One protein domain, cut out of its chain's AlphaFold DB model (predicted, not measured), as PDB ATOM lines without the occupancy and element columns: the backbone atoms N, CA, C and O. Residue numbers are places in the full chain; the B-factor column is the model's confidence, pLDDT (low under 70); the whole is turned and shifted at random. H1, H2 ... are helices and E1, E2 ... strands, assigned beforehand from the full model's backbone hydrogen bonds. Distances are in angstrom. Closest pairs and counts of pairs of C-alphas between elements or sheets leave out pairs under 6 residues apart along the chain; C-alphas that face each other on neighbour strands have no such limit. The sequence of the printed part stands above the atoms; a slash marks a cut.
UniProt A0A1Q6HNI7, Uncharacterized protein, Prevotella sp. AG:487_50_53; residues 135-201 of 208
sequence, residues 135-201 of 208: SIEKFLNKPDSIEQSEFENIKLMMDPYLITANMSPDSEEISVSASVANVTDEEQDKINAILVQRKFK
ATOM      1  N   SER A 135      51.242 -47.869   7.436       93.19
ATOM      2  CA  SER A 135      52.437 -47.410   8.144       93.19
ATOM      3  C   SER A 135      52.031 -46.613   9.378       93.19
ATOM      4  O   SER A 135      51.103 -45.799   9.298       93.19
ATOM      5  N   ILE A 136      52.760 -46.807  10.479       92.75
ATOM      6  CA  ILE A 136      52.526 -46.087  11.730       92.75
ATOM      7  C   ILE A 136      52.547 -44.562  11.561       92.75
ATOM      8  O   ILE A 136      51.762 -43.869  12.197       92.75
ATOM      9  N   GLU A 137      53.341 -44.048  10.616       93.62
ATOM     10  CA  GLU A 137      53.471 -42.615  10.312       93.62
ATOM     11  C   GLU A 137      52.127 -41.936  10.003       93.62
ATOM     12  O   GLU A 137      51.941 -40.759  10.295       93.62
ATOM     13  N   LYS A 138      51.145 -42.671   9.458       93.69
ATOM     14  CA  LYS A 138      49.804 -42.125   9.179       93.69
ATOM     15  C   LYS A 138      49.008 -41.793  10.450       93.69
ATOM     16  O   LYS A 138      48.041 -41.030  10.391       93.69
ATOM     17  N   PHE A 139      49.393 -42.380  11.578       95.06
ATOM     18  CA  PHE A 139      48.721 -42.264  12.872       95.06
ATOM     19  C   PHE A 139      49.484 -41.379  13.849       95.06
ATOM     20  O   PHE A 139      49.014 -41.183  14.962       95.06
ATOM     21  N   LEU A 140      50.638 -40.841  13.456       94.88
ATOM     22  CA  LEU A 140      51.411 -39.953  14.307       94.88
ATOM     23  C   LEU A 140      50.953 -38.508  14.122       94.88
ATOM     24  O   LEU A 140      50.734 -38.029  13.008       94.88
ATOM     25  N   ASN A 141      50.817 -37.804  15.235       94.69
ATOM     26  CA  ASN A 141      50.554 -36.379  15.289       94.69
ATOM     27  C   ASN A 141      51.455 -35.776  16.363       94.69
ATOM     28  O   ASN A 141      51.204 -35.995  17.543       94.69
ATOM     29  N   LYS A 142      52.504 -35.043  15.972       94.56
ATOM     30  CA  LYS A 142      53.421 -34.414  16.931       94.56
ATOM     31  C   LYS A 142      52.762 -33.173  17.549       94.56
ATOM     32  O   LYS A 142      52.532 -32.212  16.815       94.56
ATOM     33  N   PRO A 143      52.511 -33.133  18.867       92.88
ATOM     34  CA  PRO A 143      52.079 -31.917  19.544       92.88
ATOM     35  C   PRO A 143      53.191 -30.856  19.553       92.88
ATOM     36  O   PRO A 143      54.383 -31.182  19.570       92.88
ATOM     37  N   ASP A 144      52.812 -29.580  19.613       92.25
ATOM     38  CA  ASP A 144      53.772 -28.471  19.740       92.25
ATOM     39  C   ASP A 144      54.544 -28.521  21.067       92.25
ATOM     40  O   ASP A 144      55.684 -28.075  21.139       92.25
ATOM     41  N   SER A 145      53.949 -29.118  22.104       91.81
ATOM     42  CA  SER A 145      54.547 -29.277  23.431       91.81
ATOM     43  C   SER A 145      55.621 -30.367  23.521       91.81
ATOM     44  O   SER A 145      56.232 -30.509  24.575       91.81
ATOM     45  N   ILE A 146      55.819 -31.169  22.468       91.88
ATOM     46  CA  ILE A 146      56.799 -32.263  22.442       91.88
ATOM     47  C   ILE A 146      57.979 -31.870  21.550       91.88
ATOM     48  O   ILE A 146      57.820 -31.598  20.354       91.88
ATOM     49  N   GLU A 147      59.177 -31.880  22.135       95.38
ATOM     50  CA  GLU A 147      60.441 -31.651  21.432       95.38
ATOM     51  C   GLU A 147      60.693 -32.716  20.359       95.38
ATOM     52  O   GLU A 147      60.327 -33.882  20.519       95.38
ATOM     53  N   GLN A 148      61.365 -32.343  19.264       95.19
ATOM     54  CA  GLN A 148      61.581 -33.267  18.142       95.19
ATOM     55  C   GLN A 148      62.348 -34.529  18.559       95.19
ATOM     56  O   GLN A 148      62.005 -35.621  18.119       95.19
ATOM     57  N   SER A 149      63.363 -34.402  19.420       95.19
ATOM     58  CA  SER A 149      64.136 -35.555  19.897       95.19
ATOM     59  C   SER A 149      63.290 -36.524  20.719       95.19
ATOM     60  O   SER A 149      63.450 -37.731  20.585       95.19
ATOM     61  N   GLU A 150      62.372 -36.006  21.540       94.62
ATOM     62  CA  GLU A 150      61.474 -36.846  22.335       94.62
ATOM     63  C   GLU A 150      60.442 -37.536  21.446       94.62
ATOM     64  O   GLU A 150      60.182 -38.723  21.608       94.62
ATOM     65  N   PHE A 151      59.916 -36.830  20.445       95.94
ATOM     66  CA  PHE A 151      59.025 -37.433  19.458       95.94
ATOM     67  C   PHE A 151      59.678 -38.621  18.735       95.94
ATOM     68  O   PHE A 151      59.062 -39.680  18.635       95.94
ATOM     69  N   GLU A 152      60.929 -38.487  18.282       94.75
ATOM     70  CA  GLU A 152      61.652 -39.605  17.655       94.75
ATOM     71  C   GLU A 152      61.942 -40.748  18.643       94.75
ATOM     72  O   GLU A 152      61.838 -41.914  18.267       94.75
ATOM     73  N   ASN A 153      62.237 -40.448  19.914       93.88
ATOM     74  CA  ASN A 153      62.400 -41.480  20.944       93.88
ATOM     75  C   ASN A 153      61.111 -42.283  21.148       93.88
ATOM     76  O   ASN A 153      61.159 -43.512  21.166       93.88
ATOM     77  N   ILE A 154      59.960 -41.605  21.250       94.12
ATOM     78  CA  ILE A 154      58.661 -42.274  21.385       94.12
ATOM     79  C   ILE A 154      58.405 -43.147  20.154       94.12
ATOM     80  O   ILE A 154      58.012 -44.298  20.303       94.12
ATOM     81  N   LYS A 155      58.697 -42.661  18.940       93.62
ATOM     82  CA  LYS A 155      58.548 -43.462  17.713       93.62
ATOM     83  C   LYS A 155      59.351 -44.761  17.740       93.62
ATOM     84  O   LYS A 155      58.839 -45.785  17.297       93.62
ATOM     85  N   LEU A 156      60.578 -44.737  18.262       91.50
ATOM     86  CA  LEU A 156      61.409 -45.938  18.387       91.50
ATOM     87  C   LEU A 156      60.817 -46.964  19.363       91.50
ATOM     88  O   LEU A 156      60.966 -48.161  19.139       91.50
ATOM     89  N   MET A 157      60.110 -46.517  20.406       89.69
ATOM     90  CA  MET A 157      59.418 -47.405  21.354       89.69
ATOM     91  C   MET A 157      58.217 -48.118  20.723       89.69
ATOM     92  O   MET A 157      57.751 -49.122  21.252       89.69
ATOM     93  N   MET A 158      57.701 -47.605  19.604       92.31
ATOM     94  CA  MET A 158      56.507 -48.140  18.950       92.31
ATOM     95  C   MET A 158      56.808 -49.285  17.976       92.31
ATOM     96  O   MET A 158      55.886 -49.746  17.313       92.31
ATOM     97  N   ASP A 159      58.057 -49.739  17.850       90.75
ATOM     98  CA  ASP A 159      58.431 -50.863  16.984       90.75
ATOM     99  C   ASP A 159      58.729 -52.130  17.820       90.75
ATOM    100  O   ASP A 159      59.663 -52.118  18.626       90.75
ATOM    101  N   PRO A 160      57.982 -53.243  17.660       92.31
ATOM    102  CA  PRO A 160      56.879 -53.442  16.722       92.31
ATOM    103  C   PRO A 160      55.563 -52.803  17.182       92.31
ATOM    104  O   PRO A 160      55.225 -52.797  18.366       92.31
ATOM    105  N   TYR A 161      54.764 -52.369  16.205       94.38
ATOM    106  CA  TYR A 161      53.385 -51.929  16.406       94.38
ATOM    107  C   TYR A 161      52.388 -52.922  15.818       94.38
ATOM    108  O   TYR A 161      52.668 -53.638  14.856       94.38
ATOM    109  N   LEU A 162      51.179 -52.893  16.368       96.19
ATOM    110  CA  LEU A 162      50.028 -53.657  15.911       96.19
ATOM    111  C   LEU A 162      49.014 -52.703  15.286       96.19
ATOM    112  O   LEU A 162      48.758 -51.626  15.824       96.19
ATOM    113  N   ILE A 163      48.421 -53.097  14.161       97.31
ATOM    114  CA  ILE A 163      47.357 -52.334  13.500       97.31
ATOM    115  C   ILE A 163      46.016 -52.999  13.777       97.31
ATOM    116  O   ILE A 163      45.845 -54.182  13.504       97.31
ATOM    117  N   THR A 164      45.033 -52.232  14.239       98.19
ATOM    118  CA  THR A 164      43.638 -52.671  14.324       98.19
ATOM    119  C   THR A 164      42.790 -51.895  13.334       98.19
ATOM    120  O   THR A 164      42.894 -50.674  13.249       98.19
ATOM    121  N   ALA A 165      41.938 -52.600  12.589       98.44
ATOM    122  CA  ALA A 165      41.081 -52.002  11.581       98.44
ATOM    123  C   ALA A 165      39.632 -52.472  11.716       98.44
ATOM    124  O   ALA A 165      39.369 -53.645  11.967       98.44
ATOM    125  N   ASN A 166      38.697 -51.549  11.515       98.44
ATOM    126  CA  ASN A 166      37.262 -51.796  11.556       98.44
ATOM    127  C   ASN A 166      36.601 -51.143  10.347       98.44
ATOM    128  O   ASN A 166      36.735 -49.937  10.132       98.44
ATOM    129  N   MET A 167      35.894 -51.940   9.559       98.38
ATOM    130  CA  MET A 167      35.145 -51.477   8.404       98.38
ATOM    131  C   MET A 167      33.778 -50.956   8.835       98.38
ATOM    132  O   MET A 167      33.109 -51.548   9.680       98.38
ATOM    133  N   SER A 168      33.345 -49.857   8.230       98.12
ATOM    134  CA  SER A 168      31.989 -49.365   8.422       98.12
ATOM    135  C   SER A 168      30.972 -50.304   7.752       98.12
ATOM    136  O   SER A 168      31.146 -50.662   6.583       98.12
ATOM    137  N   PRO A 169      29.877 -50.684   8.438       97.25
ATOM    138  CA  PRO A 169      28.787 -51.411   7.793       97.25
ATOM    139  C   PRO A 169      28.062 -50.542   6.756       97.25
ATOM    140  O   PRO A 169      27.655 -51.052   5.715       97.25
ATOM    141  N   ASP A 170      27.981 -49.232   6.997       95.38
ATOM    142  CA  ASP A 170      27.114 -48.305   6.258       95.38
ATOM    143  C   ASP A 170      27.850 -47.473   5.201       95.38
ATOM    144  O   ASP A 170      27.227 -46.795   4.386       95.38
ATOM    145  N   SER A 171      29.183 -47.489   5.215       96.38
ATOM    146  CA  SER A 171      30.006 -46.687   4.312       96.38
ATOM    147  C   SER A 171      31.241 -47.449   3.847       96.38
ATOM    148  O   SER A 171      31.561 -48.531   4.333       96.38
ATOM    149  N   GLU A 172      31.954 -46.872   2.888       97.06
ATOM    150  CA  GLU A 172      33.200 -47.418   2.346       97.06
ATOM    151  C   GLU A 172      34.416 -46.860   3.107       97.06
ATOM    152  O   GLU A 172      35.451 -46.529   2.527       97.06
ATOM    153  N   GLU A 173      34.263 -46.691   4.421       98.31
ATOM    154  CA  GLU A 173      35.286 -46.164   5.319       98.31
ATOM    155  C   GLU A 173      35.834 -47.262   6.225       98.31
ATOM    156  O   GLU A 173      35.085 -48.052   6.805       98.31
ATOM    157  N   ILE A 174      37.152 -47.251   6.405       98.50
ATOM    158  CA  ILE A 174      37.850 -48.086   7.377       98.50
ATOM    159  C   ILE A 174      38.440 -47.199   8.471       98.50
ATOM    160  O   ILE A 174      39.159 -46.237   8.197       98.50
ATOM    161  N   SER A 175      38.121 -47.513   9.722       98.38
ATOM    162  CA  SER A 175      38.721 -46.889  10.899       98.38
ATOM    163  C   SER A 175      39.914 -47.719  11.340       98.38
ATOM    164  O   SER A 175      39.779 -48.927  11.532       98.38
ATOM    165  N   VAL A 176      41.073 -47.087  11.489       98.38
ATOM    166  CA  VAL A 176      42.337 -47.766  11.770       98.38
ATOM    167  C   VAL A 176      43.065 -47.065  12.909       98.38
ATOM    168  O   VAL A 176      43.176 -45.836  12.937       98.38
ATOM    169  N   SER A 177      43.571 -47.860  13.843       96.81
ATOM    170  CA  SER A 177      44.406 -47.430  14.961       96.81
ATOM    171  C   SER A 177      45.660 -48.294  15.029       96.81
ATOM    172  O   SER A 177      45.642 -49.455  14.614       96.81
ATOM    173  N   ALA A 178      46.738 -47.738  15.575       96.69
ATOM    174  CA  ALA A 178      47.901 -48.521  15.972       96.69
ATOM    175  C   ALA A 178      47.896 -48.754  17.491       96.69
ATOM    176  O   ALA A 178      47.179 -48.085  18.233       96.69
ATOM    177  N   SER A 179      48.681 -49.710  17.957       95.12
ATOM    178  CA  SER A 179      48.924 -49.949  19.379       95.12
ATOM    179  C   SER A 179      50.278 -50.620  19.567       95.12
ATOM    180  O   SER A 179      50.785 -51.249  18.639       95.12
ATOM    181  N   VAL A 180      50.837 -50.518  20.767       94.31
ATOM    182  CA  VAL A 180      52.142 -51.086  21.120       94.31
ATOM    183  C   VAL A 180      51.948 -51.981  22.335       94.31
ATOM    184  O   VAL A 180      51.236 -51.611  23.264       94.31
ATOM    185  N   ALA A 181      52.527 -53.178  22.309       91.69
ATOM    186  CA  ALA A 181      52.458 -54.118  23.423       91.69
ATOM    187  C   ALA A 181      53.696 -53.993  24.323       91.69
ATOM    188  O   ALA A 181      54.751 -53.564  23.870       91.69
ATOM    189  N   ASN A 182      53.589 -54.474  25.566       89.19
ATOM    190  CA  ASN A 182      54.708 -54.602  26.514       89.19
ATOM    191  C   ASN A 182      55.394 -53.279  26.900       89.19
ATOM    192  O   ASN A 182      56.597 -53.266  27.149       89.19
ATOM    193  N   VAL A 183      54.628 -52.192  26.975       91.62
ATOM    194  CA  VAL A 183      55.087 -50.890  27.476       91.62
ATOM    195  C   VAL A 183      54.581 -50.649  28.898       91.62
ATOM    196  O   VAL A 183      53.568 -51.218  29.312       91.62
ATOM    197  N   THR A 184      55.299 -49.830  29.658       93.88
ATOM    198  CA  THR A 184      54.856 -49.344  30.971       93.88
ATOM    199  C   THR A 184      53.721 -48.328  30.831       93.88
ATOM    200  O   THR A 184      53.537 -47.740  29.765       93.88
ATOM    201  N   ASP A 185      52.985 -48.067  31.913       93.69
ATOM    202  CA  ASP A 185      51.905 -47.070  31.905       93.69
ATOM    203  C   ASP A 185      52.418 -45.665  31.520       93.69
ATOM    204  O   ASP A 185      51.781 -44.963  30.737       93.69
ATOM    205  N   GLU A 186      53.614 -45.276  31.984       93.69
ATOM    206  CA  GLU A 186      54.225 -43.983  31.637       93.69
ATOM    207  C   GLU A 186      54.574 -43.886  30.139       93.69
ATOM    208  O   GLU A 186      54.346 -42.858  29.500       93.69
ATOM    209  N   GLU A 187      55.125 -44.953  29.553       93.88
ATOM    210  CA  GLU A 187      55.406 -45.017  28.113       93.88
ATOM    211  C   GLU A 187      54.111 -45.019  27.297       93.88
ATOM    212  O   GLU A 187      54.022 -44.342  26.270       93.88
ATOM    213  N   GLN A 188      53.085 -45.729  27.772       94.75
ATOM    214  CA  GLN A 188      51.777 -45.774  27.134       94.75
ATOM    215  C   GLN A 188      51.131 -44.384  27.072       94.75
ATOM    216  O   GLN A 188      50.569 -44.025  26.035       94.75
ATOM    217  N   ASP A 189      51.254 -43.578  28.130       94.38
ATOM    218  CA  ASP A 189      50.772 -42.194  28.149       94.38
ATOM    219  C   ASP A 189      51.496 -41.320  27.113       94.38
ATOM    220  O   ASP A 189      50.854 -40.564  26.374       94.38
ATOM    221  N   LYS A 190      52.823 -41.468  26.978       94.12
ATOM    222  CA  LYS A 190      53.618 -40.761  25.955       94.12
ATOM    223  C   LYS A 190      53.224 -41.173  24.535       94.12
ATOM    224  O   LYS A 190      53.078 -40.316  23.663       94.12
ATOM    225  N   ILE A 191      53.005 -42.467  24.304       95.12
ATOM    226  CA  ILE A 191      52.552 -42.999  23.012       95.12
ATOM    227  C   ILE A 191      51.158 -42.457  22.673       95.12
ATOM    228  O   ILE A 191      50.937 -41.962  21.567       95.12
ATOM    229  N   ASN A 192      50.226 -42.484  23.629       93.94
ATOM    230  CA  ASN A 192      48.862 -41.981  23.442       93.94
ATOM    231  C   ASN A 192      48.823 -40.475  23.145       93.94
ATOM    232  O   ASN A 192      47.924 -40.018  22.442       93.94
ATOM    233  N   ALA A 193      49.800 -39.706  23.634       94.62
ATOM    234  CA  ALA A 193      49.902 -38.277  23.348       94.62
ATOM    235  C   ALA A 193      50.211 -37.970  21.870       94.62
ATOM    236  O   ALA A 193      49.911 -36.867  21.407       94.62
ATOM    237  N   ILE A 194      50.797 -38.919  21.130       95.25
ATOM    238  CA  ILE A 194      51.177 -38.732  19.721       95.25
ATOM    239  C   ILE A 194      50.390 -39.612  18.750       95.25
ATOM    240  O   ILE A 194      50.385 -39.338  17.550       95.25
ATOM    241  N   LEU A 195      49.742 -40.671  19.236       95.25
ATOM    242  CA  LEU A 195      49.010 -41.613  18.406       95.25
ATOM    243  C   LEU A 195      47.545 -41.195  18.237       95.25
ATOM    244  O   LEU A 195      46.818 -40.981  19.202       95.25
ATOM    245  N   VAL A 196      47.074 -41.158  16.993       95.94
ATOM    246  CA  VAL A 196      45.680 -40.860  16.662       95.94
ATOM    247  C   VAL A 196      45.061 -41.942  15.785       95.94
ATOM    248  O   VAL A 196      45.649 -42.408  14.809       95.94
ATOM    249  N   GLN A 197      43.814 -42.302  16.088       96.88
ATOM    250  CA  GLN A 197      42.997 -43.108  15.186       96.88
ATOM    251  C   GLN A 197      42.667 -42.301  13.923       96.88
ATOM    252  O   GLN A 197      42.317 -41.119  13.995       96.88
ATOM    253  N   ARG A 198      42.723 -42.947  12.757       97.50
ATOM    254  CA  ARG A 198      42.364 -42.338  11.472       97.50
ATOM    255  C   ARG A 198      41.255 -43.121  10.790       97.50
ATOM    256  O   ARG A 198      41.142 -44.332  10.949       97.50
ATOM    257  N   LYS A 199      40.459 -42.414   9.996       97.56
ATOM    258  CA  LYS A 199      39.546 -43.016   9.029       97.56
ATOM    259  C   LYS A 199      40.111 -42.812   7.637       97.56
ATOM    260  O   LYS A 199      40.606 -41.728   7.341       97.56
ATOM    261  N   PHE A 200      39.995 -43.837   6.810       98.00
ATOM    262  CA  PHE A 200      40.361 -43.779   5.405       98.00
ATOM    263  C   PHE A 200      39.162 -44.184   4.568       98.00
ATOM    264  O   PHE A 200      38.470 -45.154   4.890       98.00
ATOM    265  N   LYS A 201      38.924 -43.456   3.484       97.75
ATOM    266  CA  LYS A 201      37.821 -43.719   2.570       97.75
ATOM    267  C   LYS A 201      38.326 -44.478   1.355       97.75
ATOM    268  O   LYS A 201      39.385 -44.177   0.802       97.75
TER     269      LYS A 201
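What this domain is: This is residues 135 to 201 of the 208 residues of an uncharacterized protein of Prevotella sp. AG:487_50_53 (UniProt A0A1Q6HNI7). A long, narrow two-stranded hairpin of E1 and E2, with the short strand E3 beside the first part of E2, makes a small sheet; at the end where E1 begins and E2 ends, two helices, H2 and H3, meet at a steep tilt, and the tip of the hairpin lies at the other end of the longest axis. The small helix H1 packs on the sheet over E2. The printed part has 67 residues with three named helices and three named strands, in the order H1 H2 E1 E2 H3 E3; the sheet runs E1 - E2 - E3, all antiparallel, and the class is mixed, helices and strands. The whole is only just compact, close to loose, with a radius of gyration of the C-alphas of 13.1 A, and only just elongated, with spans of 40 by 27 by 18 A.

How they stand to each other: Begin at the sheet, with E1, residues 161 to 167, and E2, residues 173 to 180, a hairpin of antiparallel strands whose directions stand at 158 degrees. Look at N 162 and O 179, 2.8 A apart, and at N 166 and O 175, also 2.8 A, both within hydrogen-bond range. On the other side of E2 find E3, residues 198 to 201, an edge strand antiparallel to it at 150 degrees; N 176 and O 198 are 2.8 A apart, within hydrogen-bond range. H1, residues 136 to 139, is on the sheet and over E2, at a height over the sheet of 7.4 A; the closest C-alphas of H1 and E2 are those of Ile 136 and Ala 178, 6.7 A apart. H3, residues 185 to 194, only grazes the sheet, with its residues 187 to 192. Go from H3 to H2, residues 148 to 157: they touch, closest at the C-alphas of Ile 154 and Ile 191, 6.4 A apart, and stand at a steep tilt of 59 degrees, opposite ways. H2 is not on the sheet. H1 and H2 are apart, and H1 and H3 are only just apart, closest 8.1 A. In H2 each O i to N i+4 pair is within hydrogen-bond range, in H3 5 of 6 are, and H1 is too short for such a pair.

Where its parts are: Find C-alpha 161 at (53.385, -51.929, 16.406); from there E1 runs 19.9 A to Met 167. E2 returns from Glu 173 to Val 180, 23.6 A. Find C-alpha 148 at (61.581, -33.267, 18.142), where H2 begins its 14.7 A to Met 157. H3 runs 14.8 A from Asp 185 to Ile 194. H1, from Ile 136 to Phe 139, measures 5.5 A. E3 measures 10.1 A and ends at C-alpha 201, at (37.821, -43.719, 2.570).

The domain as a whole: Look for the two C-alphas farthest apart, those of Ser 149 and Asp 170, 41.5 A. The printed part has no cut and no long link; the link from H1 to H2, 8 residues, is short, and the others are tight. The mean pLDDT of the printed part of this model is 94.9, and no printed residue is under 70.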